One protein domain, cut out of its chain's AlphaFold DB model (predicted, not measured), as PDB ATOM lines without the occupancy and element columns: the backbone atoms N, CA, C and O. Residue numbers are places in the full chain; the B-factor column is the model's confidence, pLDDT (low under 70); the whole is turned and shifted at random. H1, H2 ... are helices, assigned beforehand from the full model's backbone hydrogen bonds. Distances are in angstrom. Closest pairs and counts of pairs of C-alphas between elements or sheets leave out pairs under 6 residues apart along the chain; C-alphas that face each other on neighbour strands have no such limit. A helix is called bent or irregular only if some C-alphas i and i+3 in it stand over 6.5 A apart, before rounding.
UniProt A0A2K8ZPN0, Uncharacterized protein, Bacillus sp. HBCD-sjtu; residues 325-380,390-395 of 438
ATOM      1  N   GLN A 325     132.161 138.504 120.431       94.44
ATOM      2  CA  GLN A 325     131.626 137.265 119.859       94.44
ATOM      3  C   GLN A 325     130.245 136.912 120.447       94.44
ATOM      4  O   GLN A 325     129.398 136.379 119.733       94.44
ATOM      5  N   ILE A 326     130.002 137.257 121.716       94.25
ATOM      6  CA  ILE A 326     128.733 137.001 122.413       94.25
ATOM      7  C   ILE A 326     127.607 137.835 121.798       94.25
ATOM      8  O   ILE A 326     126.523 137.304 121.548       94.25
ATOM      9  N   TYR A 327     127.869 139.108 121.489       94.56
ATOM     10  CA  TYR A 327     126.935 139.933 120.727       94.56
ATOM     11  C   TYR A 327     126.659 139.340 119.348       94.56
ATOM     12  O   TYR A 327     125.501 139.204 118.967       94.56
ATOM     13  N   ALA A 328     127.696 138.917 118.620       92.81
ATOM     14  CA  ALA A 328     127.524 138.356 117.281       92.81
ATOM     15  C   ALA A 328     126.633 137.097 117.262       92.81
ATOM     16  O   ALA A 328     125.831 136.932 116.342       92.81
ATOM     17  N   GLU A 329     126.752 136.228 118.267       94.12
ATOM     18  CA  GLU A 329     125.949 135.001 118.407       94.12
ATOM     19  C   GLU A 329     124.496 135.265 118.829       94.12
ATOM     20  O   GLU A 329     123.632 134.421 118.601       94.12
ATOM     21  N   ASN A 330     124.215 136.439 119.400       95.00
ATOM     22  CA  ASN A 330     122.893 136.832 119.891       95.00
ATOM     23  C   ASN A 330     122.418 138.155 119.264       95.00
ATOM     24  O   ASN A 330     121.660 138.908 119.874       95.00
ATOM     25  N   SER A 331     122.883 138.463 118.052       93.31
ATOM     26  CA  SER A 331     122.748 139.794 117.446       93.31
ATOM     27  C   SER A 331     121.295 140.219 117.248       93.31
ATOM     28  O   SER A 331     120.964 141.379 117.477       93.31
ATOM     29  N   TYR A 332     120.421 139.275 116.883       94.00
ATOM     30  CA  TYR A 332     118.984 139.516 116.764       94.00
ATOM     31  C   TYR A 332     118.360 139.915 118.105       94.00
ATOM     32  O   TYR A 332     117.662 140.926 118.177       94.00
ATOM     33  N   ASP A 333     118.649 139.151 119.162       95.88
ATOM     34  CA  ASP A 333     118.086 139.390 120.490       95.88
ATOM     35  C   ASP A 333     118.561 140.753 121.022       95.88
ATOM     36  O   ASP A 333     117.753 141.574 121.450       95.88
ATOM     37  N   PHE A 334     119.861 141.056 120.902       95.94
ATOM     38  CA  PHE A 334     120.404 142.363 121.283       95.94
ATOM     39  C   PHE A 334     119.792 143.516 120.484       95.94
ATOM     40  O   PHE A 334     119.429 144.526 121.081       95.94
ATOM     41  N   ALA A 335     119.641 143.376 119.163       93.69
ATOM     42  CA  ALA A 335     119.031 144.414 118.333       93.69
ATOM     43  C   ALA A 335     117.597 144.726 118.788       93.69
ATOM     44  O   ALA A 335     117.235 145.889 118.933       93.69
ATOM     45  N   LYS A 336     116.797 143.695 119.091       95.00
ATOM     46  CA  LYS A 336     115.418 143.878 119.566       95.00
ATOM     47  C   LYS A 336     115.347 144.500 120.956       95.00
ATOM     48  O   LYS A 336     114.446 145.300 121.205       95.00
ATOM     49  N   VAL A 337     116.283 144.169 121.844       95.44
ATOM     50  CA  VAL A 337     116.366 144.796 123.170       95.44
ATOM     51  C   VAL A 337     116.800 146.260 123.077       95.44
ATOM     52  O   VAL A 337     116.224 147.084 123.777       95.44
ATOM     53  N   LEU A 338     117.755 146.602 122.208       93.56
ATOM     54  CA  LEU A 338     118.188 147.990 122.006       93.56
ATOM     55  C   LEU A 338     117.082 148.841 121.358       93.56
ATOM     56  O   LEU A 338     116.754 149.896 121.884       93.56
ATOM     57  N   GLU A 339     116.398 148.337 120.320       92.06
ATOM     58  CA  GLU A 339     115.214 149.007 119.746       92.06
ATOM     59  C   GLU A 339     114.119 149.258 120.801       92.06
ATOM     60  O   GLU A 339     113.433 150.283 120.778       92.06
ATOM     61  N   TYR A 340     113.924 148.299 121.713       91.06
ATOM     62  CA  TYR A 340     112.993 148.415 122.834       91.06
ATOM     63  C   TYR A 340     113.447 149.458 123.859       91.06
ATOM     64  O   TYR A 340     112.632 150.272 124.291       91.06
ATOM     65  N   ALA A 341     114.731 149.455 124.213       91.25
ATOM     66  CA  ALA A 341     115.334 150.406 125.137       91.25
ATOM     67  C   ALA A 341     115.245 151.852 124.620       91.25
ATOM     68  O   ALA A 341     114.939 152.756 125.395       91.25
ATOM     69  N   ASP A 342     115.411 152.047 123.311       84.88
ATOM     70  CA  ASP A 342     115.306 153.354 122.653       84.88
ATOM     71  C   ASP A 342     113.845 153.790 122.408       84.88
ATOM     72  O   ASP A 342     113.582 154.910 121.975       84.88
ATOM     73  N   GLY A 343     112.865 152.917 122.677       82.81
ATOM     74  CA  GLY A 343     111.437 153.211 122.510       82.81
ATOM     75  C   GLY A 343     110.922 153.148 121.065       82.81
ATOM     76  O   GLY A 343     109.799 153.578 120.797       82.81
ATOM     77  N   HIS A 344     111.707 152.602 120.131       70.88
ATOM     78  CA  HIS A 344     111.368 152.499 118.705       70.88
ATOM     79  C   HIS A 344     110.844 151.111 118.281       70.88
ATOM     80  O   HIS A 344     110.256 150.976 117.207       70.88
ATOM     81  N   GLY A 345     111.049 150.077 119.102       63.25
ATOM     82  CA  GLY A 345     110.742 148.680 118.778       63.25
ATOM     83  C   GLY A 345     109.347 148.190 119.186       63.25
ATOM     84  O   GLY A 345     108.639 148.791 119.994       63.25
ATOM     85  N   SER A 346     108.962 147.017 118.663       72.19
ATOM     86  CA  SER A 346     107.785 146.295 119.162       72.19
ATOM     87  C   SER A 346     108.035 145.828 120.594       72.19
ATOM     88  O   SER A 346     108.883 144.960 120.836       72.19
ATOM     89  N   TYR A 347     107.242 146.380 121.518       76.12
ATOM     90  CA  TYR A 347     107.296 146.113 122.958       76.12
ATOM     91  C   TYR A 347     107.343 144.608 123.264       76.12
ATOM     92  O   TYR A 347     108.142 144.151 124.074       76.12
ATOM     93  N   THR A 348     106.553 143.810 122.539       86.62
ATOM     94  CA  THR A 348     106.495 142.354 122.716       86.62
ATOM     95  C   THR A 348     107.795 141.660 122.309       86.62
ATOM     96  O   THR A 348     108.302 140.826 123.050       86.62
ATOM     97  N   SER A 349     108.359 141.998 121.145       88.69
ATOM     98  CA  SER A 349     109.589 141.350 120.661       88.69
ATOM     99  C   SER A 349     110.822 141.718 121.489       88.69
ATOM    100  O   SER A 349     111.691 140.869 121.693       88.69
ATOM    101  N   GLY A 350     110.877 142.953 121.996       90.88
ATOM    102  CA  GLY A 350     111.946 143.415 122.878       90.88
ATOM    103  C   GLY A 350     111.944 142.695 124.220       90.88
ATOM    104  O   GLY A 350     112.986 142.201 124.638       90.88
ATOM    105  N   ILE A 351     110.770 142.553 124.848       92.38
ATOM    106  CA  ILE A 351     110.627 141.817 126.115       92.38
ATOM    107  C   ILE A 351     111.028 140.351 125.956       92.38
ATOM    108  O   ILE A 351     111.839 139.868 126.740       92.38
ATOM    109  N   ILE A 352     110.534 139.666 124.918       94.88
ATOM    110  CA  ILE A 352     110.892 138.258 124.665       94.88
ATOM    111  C   ILE A 352     112.409 138.115 124.490       94.88
ATOM    112  O   ILE A 352     113.025 137.220 125.060       94.88
ATOM    113  N   SER A 353     113.029 139.015 123.724       96.44
ATOM    114  CA  SER A 353     114.478 138.982 123.493       96.44
ATOM    115  C   SER A 353     115.271 139.261 124.774       96.44
ATOM    116  O   SER A 353     116.303 138.635 125.012       96.44
ATOM    117  N   LEU A 354     114.776 140.160 125.632       96.69
ATOM    118  CA  LEU A 354     115.368 140.448 126.938       96.69
ATOM    119  C   LEU A 354     115.310 139.224 127.858       96.69
ATOM    120  O   LEU A 354     116.326 138.864 128.452       96.69
ATOM    121  N   GLU A 355     114.158 138.558 127.937       96.69
ATOM    122  CA  GLU A 355     113.981 137.320 128.704       96.69
ATOM    123  C   GLU A 355     114.927 136.219 128.206       96.69
ATOM    124  O   GLU A 355     115.637 135.619 129.012       96.69
ATOM    125  N   LEU A 356     115.045 136.026 126.887       97.00
ATOM    126  CA  LEU A 356     115.965 135.049 126.293       97.00
ATOM    127  C   LEU A 356     117.434 135.328 126.640       97.00
ATOM    128  O   LEU A 356     118.186 134.402 126.953       97.00
ATOM    129  N   LEU A 357     117.872 136.591 126.599       97.62
ATOM    130  CA  LEU A 357     119.240 136.962 126.982       97.62
ATOM    131  C   LEU A 357     119.500 136.747 128.481       97.62
ATOM    132  O   LEU A 357     120.620 136.393 128.860       97.62
ATOM    133  N   ILE A 358     118.481 136.922 129.326       97.62
ATOM    134  CA  ILE A 358     118.550 136.622 130.762       97.62
ATOM    135  C   ILE A 358     118.629 135.109 130.997       97.62
ATOM    136  O   ILE A 358     119.486 134.654 131.753       97.62
ATOM    137  N   GLU A 359     117.793 134.314 130.325       97.12
ATOM    138  CA  GLU A 359     117.798 132.847 130.417       97.12
ATOM    139  C   GLU A 359     119.135 132.241 129.973       97.12
ATOM    140  O   GLU A 359     119.641 131.310 130.602       97.12
ATOM    141  N   LYS A 360     119.753 132.811 128.931       95.88
ATOM    142  CA  LYS A 360     121.099 132.442 128.464       95.88
ATOM    143  C   LYS A 360     122.219 132.891 129.416       95.88
ATOM    144  O   LYS A 360     123.380 132.559 129.180       95.88
ATOM    145  N   GLY A 361     121.908 133.657 130.464       94.62
ATOM    146  CA  GLY A 361     122.884 134.208 131.407       94.62
ATOM    147  C   GLY A 361     123.770 135.312 130.820       94.62
ATOM    148  O   GLY A 361     124.816 135.618 131.389       94.62
ATOM    149  N   VAL A 362     123.374 135.894 129.683       95.44
ATOM    150  CA  VAL A 362     124.099 136.987 129.018       95.44
ATOM    151  C   VAL A 362     123.791 138.323 129.694       95.44
ATOM    152  O   VAL A 362     124.691 139.144 129.869       95.44
ATOM    153  N   LEU A 363     122.534 138.522 130.106       96.81
ATOM    154  CA  LEU A 363     122.086 139.679 130.880       96.81
ATOM    155  C   LEU A 363     121.627 139.265 132.286       96.81
ATOM    156  O   LEU A 363     121.112 138.162 132.476       96.81
ATOM    157  N   PRO A 364     121.796 140.126 133.302       96.12
ATOM    158  CA  PRO A 364     121.324 139.829 134.644       96.12
ATOM    159  C   PRO A 364     119.798 139.969 134.753       96.12
ATOM    160  O   PRO A 364     119.186 140.838 134.146       96.12
ATOM    161  N   ALA A 365     119.170 139.174 135.622       95.44
ATOM    162  CA  ALA A 365     117.709 139.159 135.765       95.44
ATOM    163  C   ALA A 365     117.078 140.516 136.141       95.44
ATOM    164  O   ALA A 365     115.908 140.741 135.865       95.44
ATOM    165  N   TYR A 366     117.829 141.429 136.769       95.50
ATOM    166  CA  TYR A 366     117.306 142.755 137.122       95.50
ATOM    167  C   TYR A 366     117.255 143.729 135.933       95.50
ATOM    168  O   TYR A 366     116.697 144.813 136.087       95.50
ATOM    169  N   SER A 367     117.794 143.356 134.764       95.69
ATOM    170  CA  SER A 367     117.753 144.168 133.543       95.69
ATOM    171  C   SER A 367     116.332 144.535 133.106       95.69
ATOM    172  O   SER A 367     116.151 145.570 132.479       95.69
ATOM    173  N   THR A 368     115.318 143.751 133.489       93.75
ATOM    174  CA  THR A 368     113.897 144.065 133.249       93.75
ATOM    175  C   THR A 368     113.407 145.312 133.983       93.75
ATOM    176  O   THR A 368     112.367 145.856 133.626       93.75
ATOM    177  N   ASN A 369     114.123 145.745 135.024       93.50
ATOM    178  CA  ASN A 369     113.730 146.862 135.882       93.50
ATOM    179  C   ASN A 369     114.480 148.157 135.551       93.50
ATOM    180  O   ASN A 369     114.232 149.168 136.203       93.50
ATOM    181  N   LEU A 370     115.420 148.111 134.603       94.62
ATOM    182  CA  LEU A 370     116.194 149.273 134.189       94.62
ATOM    183  C   LEU A 370     115.375 150.155 133.249       94.62
ATOM    184  O   LEU A 370     114.629 149.657 132.402       94.62
ATOM    185  N   SER A 371     115.569 151.467 133.355       93.94
ATOM    186  CA  SER A 371     115.174 152.398 132.302       93.94
ATOM    187  C   SER A 371     115.876 152.051 130.982       93.94
ATOM    188  O   SER A 371     116.938 151.426 130.974       93.94
ATOM    189  N   GLY A 372     115.292 152.448 129.848       92.75
ATOM    190  CA  GLY A 372     115.830 152.120 128.521       92.75
ATOM    191  C   GLY A 372     117.291 152.551 128.340       92.75
ATOM    192  O   GLY A 372     118.144 151.734 128.000       92.75
ATOM    193  N   VAL A 373     117.609 153.798 128.693       93.94
ATOM    194  CA  VAL A 373     118.985 154.323 128.654       93.94
ATOM    195  C   VAL A 373     119.941 153.526 129.548       93.94
ATOM    196  O   VAL A 373     121.011 153.118 129.091       93.94
ATOM    197  N   CYS A 374     119.537 153.193 130.781       96.56
ATOM    198  CA  CYS A 374     120.355 152.390 131.690       96.56
ATOM    199  C   CYS A 374     120.541 150.950 131.184       96.56
ATOM    200  O   CYS A 374     121.631 150.386 131.308       96.56
ATOM    201  N   LEU A 375     119.511 150.351 130.581       96.56
ATOM    202  CA  LEU A 375     119.594 149.032 129.955       96.56
ATOM    203  C   LEU A 375     120.583 149.041 128.782       96.56
ATOM    204  O   LEU A 375     121.439 148.159 128.707       96.56
ATOM    205  N   SER A 376     120.506 150.053 127.914       96.31
ATOM    206  CA  SER A 376     121.433 150.234 126.794       96.31
ATOM    207  C   SER A 376     122.877 150.383 127.283       96.31
ATOM    208  O   SER A 376     123.761 149.654 126.824       96.31
ATOM    209  N   LEU A 377     123.122 151.232 128.289       97.62
ATOM    210  CA  LEU A 377     124.449 151.410 128.886       97.62
ATOM    211  C   LEU A 377     125.000 150.106 129.482       97.62
ATOM    212  O   LEU A 377     126.165 149.769 129.262       97.62
ATOM    213  N   LEU A 378     124.177 149.339 130.206       97.81
ATOM    214  CA  LEU A 378     124.595 148.048 130.760       97.81
ATOM    215  C   LEU A 378     124.980 147.054 129.658       97.81
ATOM    216  O   LEU A 378     126.005 146.384 129.778       97.81
ATOM    217  N   ILE A 379     124.178 146.967 128.593       97.38
ATOM    218  CA  ILE A 379     124.437 146.087 127.446       97.38
ATOM    219  C   ILE A 379     125.787 146.425 126.807       97.38
ATOM    220  O   ILE A 379     126.609 145.527 126.616       97.38
ATOM    221  N   HIS A 380     126.049 147.707 126.549       97.62
ATOM    222  CA  HIS A 380     127.310 148.152 125.958       97.62
ATOM    223  C   HIS A 380     128.505 147.915 126.892       97.62
ATOM    224  O   HIS A 380     129.543 147.424 126.453       97.62
ATOM    225  N   HIS A 390     136.312 137.452 124.880       90.12
ATOM    226  CA  HIS A 390     135.704 136.773 123.745       90.12
ATOM    227  C   HIS A 390     135.694 137.736 122.549       90.12
ATOM    228  O   HIS A 390     134.618 138.119 122.068       90.12
ATOM    229  N   PRO A 391     136.879 138.171 122.079       89.69
ATOM    230  CA  PRO A 391     136.954 139.034 120.914       89.69
ATOM    231  C   PRO A 391     136.304 138.327 119.730       89.69
ATOM    232  O   PRO A 391     136.461 137.110 119.555       89.69
ATOM    233  N   ARG A 392     135.560 139.081 118.920       85.06
ATOM    234  CA  ARG A 392     134.901 138.530 117.735       85.06
ATOM    235  C   ARG A 392     135.921 137.814 116.866       85.06
ATOM    236  O   ARG A 392     136.918 138.389 116.423       85.06
ATOM    237  N   LYS A 393     135.659 136.535 116.604       76.62
ATOM    238  CA  LYS A 393     136.471 135.767 115.669       76.62
ATOM    239  C   LYS A 393     136.147 136.304 114.286       76.62
ATOM    240  O   LYS A 393     135.101 135.992 113.722       76.62
ATOM    241  N   LEU A 394     137.033 137.131 113.737       58.66
ATOM    242  CA  LEU A 394     137.017 137.432 112.312       58.66
ATOM    243  C   LEU A 394     137.050 136.082 111.589       58.66
ATOM    244  O   LEU A 394     138.052 135.365 111.669       58.66
ATOM    245  N   LYS A 395     135.951 135.697 110.922       49.50
ATOM    246  CA  LYS A 395     136.007 134.602 109.950       49.50
ATOM    247  C   LYS A 395     137.173 134.943 109.027       49.50
ATOM    248  O   LYS A 395     137.199 136.033 108.452       49.50
TER     249      LYS A 395
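AT A GLANCE: This is residues 325 to 380 and 390 to 395 of the 438 residues of an uncharacterized protein of Bacillus sp. HBCD-sjtu (UniProt A0A2K8ZPN0). Four helices make a small ring that is only loosely closed: H3, the longest, and H5 are on opposite sides of it, H2 spans between them on one side, and the short H4 comes between them on the other. H1 extends the body beyond the first residue of H2, and the separate piece of residues 390 to 395 lies farther out still at that end. The printed part has 62 residues with five named helices, in the order H1, H2, H3, H4, H5, and no named strand. The class is all helix, with 43 of the 62 residues in the helices. The whole is compact, with a radius of gyration of the C-alphas of 11.4 A, yet elongated in outline, spanning 33 by 21 by 19 A.

HOW THE PARTS SIT: H3, residues 347 to 359, touches H2, residues 331 to 341, with the C-alphas of Val 337 and Gly 350 closest at 4.6 A. These two run opposite ways at a steep tilt of 55 degrees. H2 also touches H5, residues 372 to 380, with the C-alphas of Ala 341 and Gly 372 closest at 3.8 A. H2 and H5 run opposite ways at a shallow tilt of 29 degrees. H3 and H5 are apart. H4, residues 365 to 369, only just touches H3, with 3 pairs of C-alphas within 8 A. H3 touches H4 with residues 354 to 358 alone, and the closest C-alphas of the two helices are those of Ile 358 and Ala 365, 5.7 A apart. H4 and H5 are close but not clearly touching, with the C-alphas of Ser 367 and Leu 375 closest at 6.3 A. H2 and H4 are apart. H1, residues 325 to 329, touches no helix but is close to H2, not clearly touching, with the C-alphas of Tyr 327 and Phe 334 closest at 7.0 A. In H1, H2, H3 and H5 every O i to N i+4 pair is within hydrogen-bond range; in H4 it is 0 of 1, beside 1 of 2 O i to N i+3 pairs.

IN THESE COORDINATES: H3 is 18.5 A from first to last C-alpha, H2 15.1 A, H5 12.4 A, H4 8.7 A and H1 6.3 A. H1 begins at C-alpha 325, (131.626, 137.265, 119.859). H3 begins at C-alpha 347, (107.296, 146.113, 122.958). H5 ends at C-alpha 380, (127.310, 148.152, 125.958). H4 is only just irregular: C-alphas 365 and 368 are 6.7 A apart.

THE WHOLE: The two C-alphas farthest apart, those of Asn 369 and Lys 395, are 36.3 A from each other. Residues 381 to 389 are cut out, and C-alphas 380 and 390 are 14.3 A apart across the cut. The links H1 to H2, H2 to H3, H3 to H4 and H4 to H5 are tight. The mean pLDDT of the printed part is 90.9, and residues 345, 394 and 395 of the model are under 70.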